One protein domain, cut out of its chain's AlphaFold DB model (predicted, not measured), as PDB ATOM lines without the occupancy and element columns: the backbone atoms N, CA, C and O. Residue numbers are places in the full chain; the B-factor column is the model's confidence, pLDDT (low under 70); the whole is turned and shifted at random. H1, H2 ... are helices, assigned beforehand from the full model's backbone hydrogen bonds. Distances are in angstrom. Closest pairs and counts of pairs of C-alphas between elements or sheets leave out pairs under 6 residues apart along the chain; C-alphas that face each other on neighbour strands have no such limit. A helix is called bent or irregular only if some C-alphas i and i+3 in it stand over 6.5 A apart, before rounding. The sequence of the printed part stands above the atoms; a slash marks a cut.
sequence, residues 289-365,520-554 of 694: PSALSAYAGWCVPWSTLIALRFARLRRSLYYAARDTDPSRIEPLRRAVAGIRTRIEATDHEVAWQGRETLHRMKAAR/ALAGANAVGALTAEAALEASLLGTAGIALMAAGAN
ATOM      1  N   PRO A 289     -82.156  50.603-161.679       87.50
ATOM      2  CA  PRO A 289     -80.844  50.138-162.113       87.50
ATOM      3  C   PRO A 289     -79.739  50.478-161.111       87.50
ATOM      4  O   PRO A 289     -78.946  49.607-160.790       87.50
ATOM      5  N   SER A 290     -79.717  51.699-160.565       89.06
ATOM      6  CA  SER A 290     -78.711  52.102-159.575       89.06
ATOM      7  C   SER A 290     -78.790  51.256-158.300       89.06
ATOM      8  O   SER A 290     -77.768  50.741-157.850       89.06
ATOM      9  N   ALA A 291     -79.996  51.045-157.762       89.06
ATOM     10  CA  ALA A 291     -80.201  50.216-156.575       89.06
ATOM     11  C   ALA A 291     -79.749  48.761-156.798       89.06
ATOM     12  O   ALA A 291     -79.055  48.188-155.963       89.06
ATOM     13  N   LEU A 292     -80.088  48.174-157.949       92.12
ATOM     14  CA  LEU A 292     -79.689  46.804-158.278       92.12
ATOM     15  C   LEU A 292     -78.196  46.667-158.577       92.12
ATOM     16  O   LEU A 292     -77.619  45.636-158.240       92.12
ATOM     17  N   SER A 293     -77.572  47.668-159.199       91.75
ATOM     18  CA  SER A 293     -76.132  47.666-159.473       91.75
ATOM     19  C   SER A 293     -75.307  47.741-158.193       91.75
ATOM     20  O   SER A 293     -74.292  47.059-158.105       91.75
ATOM     21  N   ALA A 294     -75.761  48.508-157.195       90.31
ATOM     22  CA  ALA A 294     -75.121  48.553-155.882       90.31
ATOM     23  C   ALA A 294     -75.097  47.156-155.241       90.31
ATOM     24  O   ALA A 294     -74.025  46.631-154.953       90.31
ATOM     25  N   TYR A 295     -76.259  46.498-155.158       92.12
ATOM     26  CA  TYR A 295     -76.343  45.129-154.649       92.12
ATOM     27  C   TYR A 295     -75.528  44.133-155.495       92.12
ATOM     28  O   TYR A 295     -74.855  43.244-154.974       92.12
ATOM     29  N   ALA A 296     -75.549  44.275-156.825       92.50
ATOM     30  CA  ALA A 296     -74.826  43.391-157.737       92.50
ATOM     31  C   ALA A 296     -73.306  43.387-157.508       92.50
ATOM     32  O   ALA A 296     -72.671  42.398-157.882       92.50
ATOM     33  N   GLY A 297     -72.745  44.428-156.884       91.12
ATOM     34  CA  GLY A 297     -71.321  44.552-156.576       91.12
ATOM     35  C   GLY A 297     -70.830  43.725-155.383       91.12
ATOM     36  O   GLY A 297     -69.634  43.471-155.304       91.12
ATOM     37  N   TRP A 298     -71.715  43.252-154.495       88.62
ATOM     38  CA  TRP A 298     -71.294  42.629-153.229       88.62
ATOM     39  C   TRP A 298     -70.469  41.345-153.375       88.62
ATOM     40  O   TRP A 298     -69.449  41.177-152.714       88.62
ATOM     41  N   CYS A 299     -70.913  40.404-154.208       86.12
ATOM     42  CA  CYS A 299     -70.269  39.101-154.361       86.12
ATOM     43  C   CYS A 299     -70.411  38.595-155.797       86.12
ATOM     44  O   CYS A 299     -71.271  37.765-156.115       86.12
ATOM     45  N   VAL A 300     -69.557  39.099-156.685       87.44
ATOM     46  CA  VAL A 300     -69.507  38.651-158.081       87.44
ATOM     47  C   VAL A 300     -69.041  37.182-158.131       87.44
ATOM     48  O   VAL A 300     -68.037  36.843-157.508       87.44
ATOM     49  N   PRO A 301     -69.736  36.279-158.859       88.19
ATOM     50  CA  PRO A 301     -70.858  36.531-159.774       88.19
ATOM     51  C   PRO A 301     -72.262  36.359-159.159       88.19
ATOM     52  O   PRO A 301     -73.262  36.545-159.855       88.19
ATOM     53  N   TRP A 302     -72.382  35.945-157.897       86.75
ATOM     54  CA  TRP A 302     -73.649  35.522-157.285       86.75
ATOM     55  C   TRP A 302     -74.648  36.661-157.115       86.75
ATOM     56  O   TRP A 302     -75.767  36.549-157.619       86.75
ATOM     57  N   SER A 303     -74.247  37.762-156.479       90.25
ATOM     58  CA  SER A 303     -75.100  38.945-156.297       90.25
ATOM     59  C   SER A 303     -75.540  39.524-157.644       90.25
ATOM     60  O   SER A 303     -76.714  39.845-157.832       90.25
ATOM     61  N   THR A 304     -74.642  39.547-158.634       91.75
ATOM     62  CA  THR A 304     -74.940  39.963-160.013       91.75
ATOM     63  C   THR A 304     -76.006  39.075-160.658       91.75
ATOM     64  O   THR A 304     -76.984  39.570-161.222       91.75
ATOM     65  N   LEU A 305     -75.872  37.748-160.552       90.75
ATOM     66  CA  LEU A 305     -76.858  36.807-161.091       90.75
ATOM     67  C   LEU A 305     -78.216  36.923-160.387       90.75
ATOM     68  O   LEU A 305     -79.243  36.786-161.057       90.75
ATOM     69  N   ILE A 306     -78.235  37.173-159.075       92.25
ATOM     70  CA  ILE A 306     -79.463  37.416-158.306       92.25
ATOM     71  C   ILE A 306     -80.141  38.691-158.812       92.25
ATOM     72  O   ILE A 306     -81.301  38.625-159.219       92.25
ATOM     73  N   ALA A 307     -79.413  39.811-158.890       93.94
ATOM     74  CA  ALA A 307     -79.933  41.095-159.363       93.94
ATOM     75  C   ALA A 307     -80.533  40.989-160.774       93.94
ATOM     76  O   ALA A 307     -81.671  41.403-161.010       93.94
ATOM     77  N   LEU A 308     -79.812  40.355-161.706       92.44
ATOM     78  CA  LEU A 308     -80.272  40.156-163.083       92.44
ATOM     79  C   LEU A 308     -81.516  39.259-163.170       92.44
ATOM     80  O   LEU A 308     -82.401  39.497-163.996       92.44
ATOM     81  N   ARG A 309     -81.603  38.198-162.355       92.62
ATOM     82  CA  ARG A 309     -82.772  37.297-162.333       92.62
ATOM     83  C   ARG A 309     -83.978  37.964-161.674       92.62
ATOM     84  O   ARG A 309     -85.075  37.868-162.220       92.62
ATOM     85  N   PHE A 310     -83.770  38.682-160.575       95.25
ATOM     86  CA  PHE A 310     -84.809  39.454-159.898       95.25
ATOM     87  C   PHE A 310     -85.387  40.544-160.809       95.25
ATOM     88  O   PHE A 310     -86.604  40.610-160.979       95.25
ATOM     89  N   ALA A 311     -84.537  41.322-161.488       95.06
ATOM     90  CA  ALA A 311     -84.977  42.357-162.425       95.06
ATOM     91  C   ALA A 311     -85.902  41.799-163.522       95.06
ATOM     92  O   ALA A 311     -86.917  42.414-163.853       95.06
ATOM     93  N   ARG A 312     -85.581  40.613-164.057       95.19
ATOM     94  CA  ARG A 312     -86.391  39.930-165.077       95.19
ATOM     95  C   ARG A 312     -87.725  39.430-164.532       95.19
ATOM     96  O   ARG A 312     -88.751  39.703-165.147       95.19
ATOM     97  N   LEU A 313     -87.726  38.756-163.378       94.88
ATOM     98  CA  LEU A 313     -88.956  38.270-162.736       94.88
ATOM     99  C   LEU A 313     -89.903  39.424-162.385       94.88
ATOM    100  O   LEU A 313     -91.109  39.334-162.611       94.88
ATOM    101  N   ARG A 314     -89.345  40.538-161.907       95.31
ATOM    102  CA  ARG A 314     -90.094  41.761-161.618       95.31
ATOM    103  C   ARG A 314     -90.734  42.360-162.873       95.31
ATOM    104  O   ARG A 314     -91.899  42.740-162.834       95.31
ATOM    105  N   ARG A 315     -90.024  42.388-164.006       95.50
ATOM    106  CA  ARG A 315     -90.612  42.796-165.296       95.50
ATOM    107  C   ARG A 315     -91.723  41.851-165.753       95.50
ATOM    108  O   ARG A 315     -92.774  42.336-166.158       95.50
ATOM    109  N   SER A 316     -91.542  40.534-165.618       95.50
ATOM    110  CA  SER A 316     -92.602  39.560-165.919       95.50
ATOM    111  C   SER A 316     -93.871  39.807-165.106       95.50
ATOM    112  O   SER A 316     -94.971  39.710-165.650       95.50
ATOM    113  N   LEU A 317     -93.732  40.170-163.826       95.69
ATOM    114  CA  LEU A 317     -94.859  40.571-162.986       95.69
ATOM    115  C   LEU A 317     -95.548  41.830-163.537       95.69
ATOM    116  O   LEU A 317     -96.764  41.824-163.725       95.69
ATOM    117  N   TYR A 318     -94.784  42.878-163.867       94.94
ATOM    118  CA  TYR A 318     -95.345  44.110-164.437       94.94
ATOM    119  C   TYR A 318     -96.067  43.873-165.768       94.94
ATOM    120  O   TYR A 318     -97.101  44.487-166.034       94.94
ATOM    121  N   TYR A 319     -95.559  42.973-166.609       94.44
ATOM    122  CA  TYR A 319     -96.186  42.636-167.889       94.44
ATOM    123  C   TYR A 319     -97.486  41.861-167.716       94.44
ATOM    124  O   TYR A 319     -98.426  42.104-168.481       94.44
ATOM    125  N   ALA A 320     -97.556  40.994-166.701       93.75
ATOM    126  CA  ALA A 320     -98.745  40.208-166.394       93.75
ATOM    127  C   ALA A 320     -99.867  41.052-165.772       93.75
ATOM    128  O   ALA A 320    -101.037  40.838-166.082       93.75
ATOM    129  N   ALA A 321     -99.520  42.053-164.961       91.06
ATOM    130  CA  ALA A 321    -100.478  42.881-164.228       91.06
ATOM    131  C   ALA A 321    -101.377  43.787-165.095       91.06
ATOM    132  O   ALA A 321    -102.322  44.377-164.583       91.06
ATOM    133  N   ARG A 322    -101.120  43.910-166.403       77.56
ATOM    134  CA  ARG A 322    -101.881  44.795-167.307       77.56
ATOM    135  C   ARG A 322    -103.327  44.345-167.556       77.56
ATOM    136  O   ARG A 322    -104.222  45.175-167.704       77.56
ATOM    137  N   ASP A 323    -103.520  43.033-167.698       69.75
ATOM    138  CA  ASP A 323    -104.706  42.432-168.340       69.75
ATOM    139  C   ASP A 323    -105.294  41.298-167.491       69.75
ATOM    140  O   ASP A 323    -106.047  40.464-167.990       69.75
ATOM    141  N   THR A 324    -104.878  41.195-166.230       79.31
ATOM    142  CA  THR A 324    -105.098  39.994-165.429       79.31
ATOM    143  C   THR A 324    -105.620  40.344-164.052       79.31
ATOM    144  O   THR A 324    -105.117  41.258-163.409       79.31
ATOM    145  N   ASP A 325    -106.609  39.568-163.614       81.69
ATOM    146  CA  ASP A 325    -107.095  39.563-162.241       81.69
ATOM    147  C   ASP A 325    -105.910  39.428-161.257       81.69
ATOM    148  O   ASP A 325    -105.111  38.489-161.410       81.69
ATOM    149  N   PRO A 326    -105.785  40.328-160.261       83.56
ATOM    150  CA  PRO A 326    -104.785  40.238-159.200       83.56
ATOM    151  C   PRO A 326    -104.607  38.827-158.620       83.56
ATOM    152  O   PRO A 326    -103.473  38.399-158.396       83.56
ATOM    153  N   SER A 327    -105.691  38.051-158.481       85.44
ATOM    154  CA  SER A 327    -105.651  36.680-157.945       85.44
ATOM    155  C   SER A 327    -104.726  35.739-158.734       85.44
ATOM    156  O   SER A 327    -104.042  34.888-158.162       85.44
ATOM    157  N   ARG A 328    -104.641  35.913-160.059       85.94
ATOM    158  CA  ARG A 328    -103.862  35.042-160.957       85.94
ATOM    159  C   ARG A 328    -102.378  35.392-160.986       85.94
ATOM    160  O   ARG A 328    -101.562  34.533-161.325       85.94
ATOM    161  N   ILE A 329    -102.022  36.636-160.671       91.44
ATOM    162  CA  ILE A 329    -100.623  37.083-160.588       91.44
ATOM    163  C   ILE A 329    -100.059  36.968-159.171       91.44
ATOM    164  O   ILE A 329     -98.842  37.015-159.004       91.44
ATOM    165  N   GLU A 330    -100.913  36.757-158.170       91.69
ATOM    166  CA  GLU A 330    -100.532  36.698-156.760       91.69
ATOM    167  C   GLU A 330     -99.424  35.672-156.450       91.69
ATOM    168  O   GLU A 330     -98.478  36.019-155.743       91.69
ATOM    169  N   PRO A 331     -99.418  34.443-157.014       90.62
ATOM    170  CA  PRO A 331     -98.306  33.514-156.800       90.62
ATOM    171  C   PRO A 331     -96.958  34.050-157.306       90.62
ATOM    172  O   PRO A 331     -95.923  33.826-156.681       90.62
ATOM    173  N   LEU A 332     -96.956  34.774-158.434       92.06
ATOM    174  CA  LEU A 332     -95.748  35.405-158.964       92.06
ATOM    175  C   LEU A 332     -95.352  36.624-158.124       92.06
ATOM    176  O   LEU A 332     -94.171  36.794-157.834       92.06
ATOM    177  N   ARG A 333     -96.324  37.445-157.708       94.12
ATOM    178  CA  ARG A 333     -96.100  38.607-156.842       94.12
ATOM    179  C   ARG A 333     -95.436  38.196-155.531       94.12
ATOM    180  O   ARG A 333     -94.372  38.727-155.226       94.12
ATOM    181  N   ARG A 334     -95.996  37.207-154.824       93.00
ATOM    182  CA  ARG A 334     -95.429  36.675-153.572       93.00
ATOM    183  C   ARG A 334     -94.003  36.178-153.756       93.00
ATOM    184  O   ARG A 334     -93.135  36.520-152.962       93.00
ATOM    185  N   ALA A 335     -93.734  35.445-154.836       91.19
ATOM    186  CA  ALA A 335     -92.387  34.963-155.122       91.19
ATOM    187  C   ALA A 335     -91.384  36.108-155.364       91.19
ATOM    188  O   ALA A 335     -90.260  36.069-154.867       91.19
ATOM    189  N   VAL A 336     -91.778  37.146-156.111       94.88
ATOM    190  CA  VAL A 336     -90.925  38.320-156.357       94.88
ATOM    191  C   VAL A 336     -90.719  39.125-155.072       94.88
ATOM    192  O   VAL A 336     -89.593  39.536-154.799       94.88
ATOM    193  N   ALA A 337     -91.765  39.323-154.270       94.56
ATOM    194  CA  ALA A 337     -91.678  40.007-152.983       94.56
ATOM    195  C   ALA A 337     -90.760  39.256-152.001       94.56
ATOM    196  O   ALA A 337     -89.899  39.882-151.392       94.56
ATOM    197  N   GLY A 338     -90.857  37.924-151.923       91.44
ATOM    198  CA  GLY A 338     -89.966  37.093-151.104       91.44
ATOM    199  C   GLY A 338     -88.493  37.239-151.497       91.44
ATOM    200  O   GLY A 338     -87.644  37.513-150.649       91.44
ATOM    201  N   ILE A 339     -88.193  37.186-152.802       92.50
ATOM    202  CA  ILE A 339     -86.832  37.434-153.308       92.50
ATOM    203  C   ILE A 339     -86.365  38.853-152.956       92.50
ATOM    204  O   ILE A 339     -85.217  39.025-152.549       92.50
ATOM    205  N   ARG A 340     -87.233  39.869-153.085       94.62
ATOM    206  CA  ARG A 340     -86.916  41.257-152.709       94.62
ATOM    207  C   ARG A 340     -86.523  41.352-151.238       94.62
ATOM    208  O   ARG A 340     -85.498  41.954-150.940       94.62
ATOM    209  N   THR A 341     -87.309  40.753-150.345       92.69
ATOM    210  CA  THR A 341     -87.044  40.748-148.899       92.69
ATOM    211  C   THR A 341     -85.696  40.105-148.576       92.69
ATOM    212  O   THR A 341     -84.957  40.618-147.742       92.69
ATOM    213  N   ARG A 342     -85.312  39.023-149.267       90.12
ATOM    214  CA  ARG A 342     -83.988  38.411-149.065       90.12
ATOM    215  C   ARG A 342     -82.843  39.229-149.640       90.12
ATOM    216  O   ARG A 342     -81.770  39.238-149.048       90.12
ATOM    217  N   ILE A 343     -83.048  39.894-150.778       92.75
ATOM    218  CA  ILE A 343     -82.063  40.846-151.306       92.75
ATOM    219  C   ILE A 343     -81.813  41.929-150.259       92.75
ATOM    220  O   ILE A 343     -80.668  42.161-149.910       92.75
ATOM    221  N   GLU A 344     -82.871  42.510-149.694       91.81
ATOM    222  CA  GLU A 344     -82.781  43.516-148.629       91.81
ATOM    223  C   GLU A 344     -82.045  42.990-147.385       91.81
ATOM    224  O   GLU A 344     -81.124  43.638-146.905       91.81
ATOM    225  N   ALA A 345     -82.359  41.773-146.932       89.31
ATOM    226  CA  ALA A 345     -81.673  41.135-145.802       89.31
ATOM    227  C   ALA A 345     -80.201  40.764-146.076       89.31
ATOM    228  O   ALA A 345     -79.475  40.405-145.153       89.31
ATOM    229  N   THR A 346     -79.758  40.795-147.335       90.69
ATOM    230  CA  THR A 346     -78.384  40.453-147.738       90.69
ATOM    231  C   THR A 346     -77.657  41.616-148.409       90.69
ATOM    232  O   THR A 346     -76.546  41.428-148.909       90.69
ATOM    233  N   ASP A 347     -78.241  42.817-148.420       90.62
ATOM    234  CA  ASP A 347     -77.683  44.026-149.040       90.62
ATOM    235  C   ASP A 347     -76.665  44.716-148.119       90.62
ATOM    236  O   ASP A 347     -76.755  45.901-147.813       90.62
ATOM    237  N   HIS A 348     -75.704  43.937-147.631       87.31
ATOM    238  CA  HIS A 348     -74.614  44.403-146.787       87.31
ATOM    239  C   HIS A 348     -73.418  43.449-146.865       87.31
ATOM    240  O   HIS A 348     -73.565  42.250-147.120       87.31
ATOM    241  N   GLU A 349     -72.231  43.970-146.577       84.12
ATOM    242  CA  GLU A 349     -70.955  43.263-146.710       84.12
ATOM    243  C   GLU A 349     -70.892  41.951-145.902       84.12
ATOM    244  O   GLU A 349     -70.480  40.911-146.420       84.12
ATOM    245  N   VAL A 350     -71.403  41.962-144.665       83.81
ATOM    246  CA  VAL A 350     -71.331  40.833-143.715       83.81
ATOM    247  C   VAL A 350     -72.061  39.576-144.214       83.81
ATOM    248  O   VAL A 350     -71.584  38.464-144.002       83.81
ATOM    249  N   ALA A 351     -73.170  39.716-144.954       84.69
ATOM    250  CA  ALA A 351     -73.893  38.572-145.547       84.69
ATOM    251  C   ALA A 351     -73.001  37.746-146.489       84.69
ATOM    252  O   ALA A 351     -73.164  36.529-146.632       84.69
ATOM    253  N   TRP A 352     -72.064  38.423-147.152       85.50
ATOM    254  CA  TRP A 352     -71.224  37.852-148.195       85.50
ATOM    255  C   TRP A 352     -69.802  37.559-147.711       85.50
ATOM    256  O   TRP A 352     -69.114  36.728-148.310       85.50
ATOM    257  N   GLN A 353     -69.381  38.160-146.598       72.69
ATOM    258  CA  GLN A 353     -68.098  37.905-145.956       72.69
ATOM    259  C   GLN A 353     -68.194  36.768-144.940       72.69
ATOM    260  O   GLN A 353     -68.412  36.957-143.750       72.69
ATOM    261  N   GLY A 354     -67.977  35.542-145.414       63.38
ATOM    262  CA  GLY A 354     -67.835  34.399-144.525       63.38
ATOM    263  C   GLY A 354     -67.295  33.166-145.233       63.38
ATOM    264  O   GLY A 354     -67.841  32.714-146.245       63.38
ATOM    265  N   ARG A 355     -66.267  32.537-144.643       62.91
ATOM    266  CA  ARG A 355     -65.911  31.139-144.965       62.91
ATOM    267  C   ARG A 355     -67.134  30.227-144.833       62.91
ATOM    268  O   ARG A 355     -67.236  29.254-145.571       62.91
ATOM    269  N   GLU A 356     -68.081  30.588-143.967       65.56
ATOM    270  CA  GLU A 356     -69.366  29.915-143.808       65.56
ATOM    271  C   GLU A 356     -70.274  30.004-145.035       65.56
ATOM    272  O   GLU A 356     -70.813  28.975-145.429       65.56
ATOM    273  N   THR A 357     -70.411  31.158-145.701       66.88
ATOM    274  CA  THR A 357     -71.230  31.275-146.927       66.88
ATOM    275  C   THR A 357     -70.674  30.361-148.015       66.88
ATOM    276  O   THR A 357     -71.400  29.560-148.605       66.88
ATOM    277  N   LEU A 358     -69.352  30.383-148.214       69.00
ATOM    278  CA  LEU A 358     -68.665  29.484-149.143       69.00
ATOM    279  C   LEU A 358     -68.788  28.011-148.727       69.00
ATOM    280  O   LEU A 358     -68.986  27.154-149.589       69.00
ATOM    281  N   HIS A 359     -68.683  27.700-147.434       67.44
ATOM    282  CA  HIS A 359     -68.832  26.340-146.920       67.44
ATOM    283  C   HIS A 359     -70.261  25.826-147.111       67.44
ATOM    284  O   HIS A 359     -70.436  24.724-147.618       67.44
ATOM    285  N   ARG A 360     -71.282  26.633-146.813       67.69
ATOM    286  CA  ARG A 360     -72.701  26.312-147.029       67.69
ATOM    287  C   ARG A 360     -73.009  26.151-148.514       67.69
ATOM    288  O   ARG A 360     -73.666  25.190-148.896       67.69
ATOM    289  N   MET A 361     -72.448  26.996-149.380       68.88
ATOM    290  CA  MET A 361     -72.555  26.831-150.835       68.88
ATOM    291  C   MET A 361     -71.864  25.556-151.337       68.88
ATOM    292  O   MET A 361     -72.369  24.910-152.255       68.88
ATOM    293  N   LYS A 362     -70.715  25.177-150.764       70.31
ATOM    294  CA  LYS A 362     -70.024  23.915-151.081       70.31
ATOM    295  C   LYS A 362     -70.786  22.702-150.544       70.31
ATOM    296  O   LYS A 362     -70.923  21.726-151.274       70.31
ATOM    297  N   ALA A 363     -71.323  22.777-149.330       64.50
ATOM    298  CA  ALA A 363     -72.118  21.730-148.696       64.50
ATOM    299  C   ALA A 363     -73.428  21.490-149.459       64.50
ATOM    300  O   ALA A 363     -73.710  20.357-149.842       64.50
ATOM    301  N   ALA A 364     -74.140  22.561-149.826       60.88
ATOM    302  CA  ALA A 364     -75.316  22.501-150.691       60.88
ATOM    303  C   ALA A 364     -75.005  21.916-152.082       60.88
ATOM    304  O   ALA A 364     -75.908  21.420-152.743       60.88
ATOM    305  N   ARG A 365     -73.736  21.948-152.527       59.59
ATOM    306  CA  ARG A 365     -73.268  21.343-153.789       59.59
ATOM    307  C   ARG A 365     -72.781  19.896-153.673       59.59
ATOM    308  O   ARG A 365     -72.541  19.266-154.711       59.59
ATOM    309  N   ALA A 520     -82.116  22.282-158.482       38.94
ATOM    310  CA  ALA A 520     -82.804  23.125-157.513       38.94
ATOM    311  C   ALA A 520     -83.791  22.310-156.677       38.94
ATOM    312  O   ALA A 520     -83.835  22.519-155.474       38.94
ATOM    313  N   LEU A 521     -84.509  21.346-157.272       36.03
ATOM    314  CA  LEU A 521     -85.330  20.405-156.502       36.03
ATOM    315  C   LEU A 521     -84.475  19.416-155.689       36.03
ATOM    316  O   LEU A 521     -84.796  19.167-154.535       36.03
ATOM    317  N   ALA A 522     -83.366  18.905-156.238       35.50
ATOM    318  CA  ALA A 522     -82.459  18.006-155.505       35.50
ATOM    319  C   ALA A 522     -81.555  18.748-154.494       35.50
ATOM    320  O   ALA A 522     -81.196  18.221-153.446       35.50
ATOM    321  N   GLY A 523     -81.191  20.004-154.781       35.31
ATOM    322  CA  GLY A 523     -80.483  20.876-153.839       35.31
ATOM    323  C   GLY A 523     -81.380  21.428-152.724       35.31
ATOM    324  O   GLY A 523     -80.877  21.760-151.654       35.31
ATOM    325  N   ALA A 524     -82.698  21.496-152.941       36.25
ATOM    326  CA  ALA A 524     -83.679  21.904-151.933       36.25
ATOM    327  C   ALA A 524     -83.827  20.870-150.801       36.25
ATOM    328  O   ALA A 524     -84.029  21.245-149.656       36.25
ATOM    329  N   ASN A 525     -83.627  19.579-151.072       36.38
ATOM    330  CA  ASN A 525     -83.681  18.539-150.035       36.38
ATOM    331  C   ASN A 525     -82.430  18.498-149.129       36.38
ATOM    332  O   ASN A 525     -82.394  17.754-148.154       36.38
ATOM    333  N   ALA A 526     -81.384  19.261-149.459       39.34
ATOM    334  CA  ALA A 526     -80.072  19.196-148.817       39.34
ATOM    335  C   ALA A 526     -79.855  20.183-147.664       39.34
ATOM    336  O   ALA A 526     -78.933  20.010-146.868       39.34
ATOM    337  N   VAL A 527     -80.656  21.245-147.609       38.94
ATOM    338  CA  VAL A 527     -80.626  22.253-146.549       38.94
ATOM    339  C   VAL A 527     -81.842  21.935-145.688       38.94
ATOM    340  O   VAL A 527     -82.954  22.097-146.167       38.94
ATOM    341  N   GLY A 528     -81.643  21.341-144.508       36.44
ATOM    342  CA  GLY A 528     -82.693  20.686-143.713       36.44
ATOM    343  C   GLY A 528     -84.039  21.427-143.650       36.44
ATOM    344  O   GLY A 528     -84.069  22.648-143.537       36.44
ATOM    345  N   ALA A 529     -85.129  20.650-143.737       40.66
ATOM    346  CA  ALA A 529     -86.533  21.062-143.613       40.66
ATOM    347  C   ALA A 529     -86.871  22.416-144.278       40.66
ATOM    348  O   ALA A 529     -87.123  23.415-143.608       40.66
ATOM    349  N   LEU A 530     -86.894  22.460-145.615       48.00
ATOM    350  CA  LEU A 530     -87.277  23.681-146.323       48.00
ATOM    351  C   LEU A 530     -88.787  23.926-146.309       48.00
ATOM    352  O   LEU A 530     -89.597  23.045-146.596       48.00
ATOM    353  N   THR A 531     -89.144  25.191-146.097       56.47
ATOM    354  CA  THR A 531     -90.464  25.729-146.415       56.47
ATOM    355  C   THR A 531     -90.681  25.734-147.936       56.47
ATOM    356  O   THR A 531     -89.736  25.870-148.720       56.47
ATOM    357  N   ALA A 532     -91.934  25.620-148.388       60.81
ATOM    358  CA  ALA A 532     -92.288  25.628-149.815       60.81
ATOM    359  C   ALA A 532     -91.763  26.870-150.577       60.81
ATOM    360  O   ALA A 532     -91.505  26.812-151.781       60.81
ATOM    361  N   GLU A 533     -91.557  27.982-149.869       61.25
ATOM    362  CA  GLU A 533     -91.030  29.238-150.408       61.25
ATOM    363  C   GLU A 533     -89.555  29.137-150.824       61.25
ATOM    364  O   GLU A 533     -89.175  29.628-151.886       61.25
ATOM    365  N   ALA A 534     -88.724  28.433-150.052       60.81
ATOM    366  CA  ALA A 534     -87.307  28.257-150.367       60.81
ATOM    367  C   ALA A 534     -87.091  27.384-151.619       60.81
ATOM    368  O   ALA A 534     -86.258  27.693-152.477       60.81
ATOM    369  N   ALA A 535     -87.896  26.328-151.780       63.16
ATOM    370  CA  ALA A 535     -87.891  25.498-152.987       63.16
ATOM    371  C   ALA A 535     -88.329  26.295-154.231       63.16
ATOM    372  O   ALA A 535     -87.747  26.159-155.316       63.16
ATOM    373  N   LEU A 536     -89.319  27.178-154.070       68.94
ATOM    374  CA  LEU A 536     -89.789  28.059-155.133       68.94
ATOM    375  C   LEU A 536     -88.697  29.045-155.569       68.94
ATOM    376  O   LEU A 536     -88.424  29.173-156.764       68.94
ATOM    377  N   GLU A 537     -88.009  29.693-154.635       69.81
ATOM    378  CA  GLU A 537     -86.921  30.622-154.957       69.81
ATOM    379  C   GLU A 537     -85.726  29.940-155.625       69.81
ATOM    380  O   GLU A 537     -85.191  30.466-156.605       69.81
ATOM    381  N   ALA A 538     -85.339  28.745-155.172       67.81
ATOM    382  CA  ALA A 538     -84.311  27.948-155.837       67.81
ATOM    383  C   ALA A 538     -84.720  27.585-157.276       67.81
ATOM    384  O   ALA A 538     -83.885  27.612-158.181       67.81
ATOM    385  N   SER A 539     -86.003  27.314-157.533       70.19
ATOM    386  CA  SER A 539     -86.501  27.054-158.893       70.19
ATOM    387  C   SER A 539     -86.441  28.301-159.793       70.19
ATOM    388  O   SER A 539     -86.047  28.220-160.961       70.19
ATOM    389  N   LEU A 540     -86.750  29.481-159.242       79.31
ATOM    390  CA  LEU A 540     -86.791  30.751-159.971       79.31
ATOM    391  C   LEU A 540     -85.392  31.336-160.183       79.31
ATOM    392  O   LEU A 540     -85.066  31.802-161.277       79.31
ATOM    393  N   LEU A 541     -84.530  31.274-159.175       80.50
ATOM    394  CA  LEU A 541     -83.185  31.840-159.193       80.50
ATOM    395  C   LEU A 541     -82.096  30.801-159.469       80.50
ATOM    396  O   LEU A 541     -80.940  31.184-159.644       80.50
ATOM    397  N   GLY A 542     -82.416  29.513-159.607       76.38
ATOM    398  CA  GLY A 542     -81.442  28.435-159.813       76.38
ATOM    399  C   GLY A 542     -80.388  28.380-158.702       76.38
ATOM    400  O   GLY A 542     -80.666  28.653-157.539       76.38
ATOM    401  N   THR A 543     -79.132  28.114-159.071       72.75
ATOM    402  CA  THR A 543     -77.995  28.114-158.130       72.75
ATOM    403  C   THR A 543     -77.760  29.459-157.437       72.75
ATOM    404  O   THR A 543     -77.184  29.486-156.354       72.75
ATOM    405  N   ALA A 544     -78.225  30.567-158.023       80.69
ATOM    406  CA  ALA A 544     -78.159  31.885-157.400       80.69
ATOM    407  C   ALA A 544     -79.153  32.019-156.229       80.69
ATOM    408  O   ALA A 544     -78.866  32.732-155.277       80.69
ATOM    409  N   GLY A 545     -80.269  31.278-156.255       79.94
ATOM    410  CA  GLY A 545     -81.193  31.184-155.119       79.94
ATOM    411  C   GLY A 545     -80.554  30.477-153.927       79.94
ATOM    412  O   GLY A 545     -80.674  30.942-152.805       79.94
ATOM    413  N   ILE A 546     -79.775  29.418-154.176       75.25
ATOM    414  CA  ILE A 546     -79.001  28.734-153.125       75.25
ATOM    415  C   ILE A 546     -77.991  29.694-152.481       75.25
ATOM    416  O   ILE A 546     -77.868  29.723-151.261       75.25
ATOM    417  N   ALA A 547     -77.293  30.502-153.288       80.12
ATOM    418  CA  ALA A 547     -76.366  31.511-152.776       80.12
ATOM    419  C   ALA A 547     -77.084  32.588-151.942       80.12
ATOM    420  O   ALA A 547     -76.623  32.911-150.854       80.12
ATOM    421  N   LEU A 548     -78.233  33.082-152.418       84.06
ATOM    422  CA  LEU A 548     -79.060  34.056-151.700       84.06
ATOM    423  C   LEU A 548     -79.532  33.515-150.343       84.06
ATOM    424  O   LEU A 548     -79.440  34.208-149.335       84.06
ATOM    425  N   MET A 549     -79.987  32.260-150.302       79.81
ATOM    426  CA  MET A 549     -80.401  31.607-149.058       79.81
ATOM    427  C   MET A 549     -79.229  31.429-148.086       79.81
ATOM    428  O   MET A 549     -79.373  31.706-146.899       79.81
ATOM    429  N   ALA A 550     -78.064  31.002-148.584       78.06
ATOM    430  CA  ALA A 550     -76.871  30.829-147.759       78.06
ATOM    431  C   ALA A 550     -76.398  32.154-147.138       78.06
ATOM    432  O   ALA A 550     -76.004  32.157-145.975       78.06
ATOM    433  N   ALA A 551     -76.466  33.249-147.900       82.00
ATOM    434  CA  ALA A 551     -76.132  34.592-147.432       82.00
ATOM    435  C   ALA A 551     -77.157  35.122-146.412       82.00
ATOM    436  O   ALA A 551     -76.772  35.673-145.385       82.00
ATOM    437  N   GLY A 552     -78.459  34.898-146.641       77.56
ATOM    438  CA  GLY A 552     -79.524  35.345-145.733       77.56
ATOM    439  C   GLY A 552     -79.458  34.703-144.346       77.56
ATOM    440  O   GLY A 552     -79.735  35.359-143.350       77.56
ATOM    441  N   ALA A 553     -79.002  33.453-144.260       70.88
ATOM    442  CA  ALA A 553     -78.812  32.751-142.990       70.88
ATOM    443  C   ALA A 553     -77.623  33.266-142.147       70.88
ATOM    444  O   ALA A 553     -77.418  32.773-141.043       70.88
ATOM    445  N   ASN A 554     -76.817  34.207-142.655       60.34
ATOM    446  CA  ASN A 554     -75.775  34.898-141.882       60.34
ATOM    447  C   ASN A 554     -76.226  36.278-141.369       60.34
ATOM    448  O   ASN A 554     -75.512  36.881-140.577       60.34
TER     449      ASN A 554
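This is residues 289 to 365 and 520 to 554 of the 694 residues of the protein "PrsW family intramembrane metalloprotease" of Streptomyces triticagri (UniProt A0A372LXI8). A long helical hairpin, H2 and H3, makes the longest axis, with its turn at residues 322 to 327 sticking out free; toward its other end H7 and H8 cross both of its helices on one side. H8 is the hub of that broader end, with H4 and H5 beyond it and little H6 on H7, while H1 folds back on H2 on the side away from H8. The printed part has 112 residues, with eight named helices in the order H1 to H8 and no named strand; the class is all helix. The whole is compact, with a radius of gyration of the C-alphas of 14.3 A, and flat, spanning 47 by 34 by 18 A.

H1, residues 289 to 296, begins with C-alpha 289 at (-80.844, 50.138, -162.113). H2, residues 302 to 320, is 27.1 A long from first to last C-alpha. H3, residues 326 to 345, is 26.7 A long; it is irregular, with C-alphas 328 and 331 7.1 A apart, and has a kink of 38 degrees near residue 333. H4 is residues 349 to 352, and H5 is residues 355 to 365, 15.1 A long. After the cut come H6, residues 520 to 524, H7, residues 532 to 541, 14.5 A long, and H8, residues 543 to 552, 14.4 A long, with C-alpha 552 at (-79.524, 35.345, -145.733).

The hub H8 touches H2, with residues 302 to 306 of H2 alone, about perpendicular at 74 degrees; the closest C-alphas, of Ile 306 and Ala 544, are 5.8 A apart. H8 touches H3, with residues 342 to 345 of H3 alone, at a steep tilt of 58 degrees, closest at the C-alphas of Ala 345 and Gly 552, 6.2 A. H7 and H8 touch, opposite ways at a steep tilt of 54 degrees, with the C-alphas of Ala 538 and Gly 545 closest at 4.6 A. H5 touches H8 at the C-alphas of Thr 357 and Ala 550, 5.7 A, and H4 only just touches H8, with 3 pairs of C-alphas within 8 A. H6 touches H7, closest at the C-alphas of Ala 520 and Ala 538, 5.3 A. The hairpin of H2 and H3 has a shallow tilt of 22 degrees, opposite ways, with the C-alphas of Arg 314 and Val 336 closest at 6.3 A. H1 and H2 are also a hairpin, closest at the C-alphas of Ala 296 and Thr 304, 4.1 A; H1 and H8 are apart. Every O i to N i+4 pair is within hydrogen-bond range in H1, H2, H5, H6, H7 and H8; in H3 14 of 16 are, and H4 is too short for such a pair.

The two C-alphas farthest apart, of Asp 323 and Arg 355, are 46.7 A apart. Residues 366 to 519 are not printed, and C-alphas 365 and 520 are 10.4 A apart across the cut. Of the links printed whole, H6 to H7 is short and the others are tight. The mean pLDDT of the printed part is 78.5; 32 residues are under 70, among them residues 354 to 361 and 520 to 538.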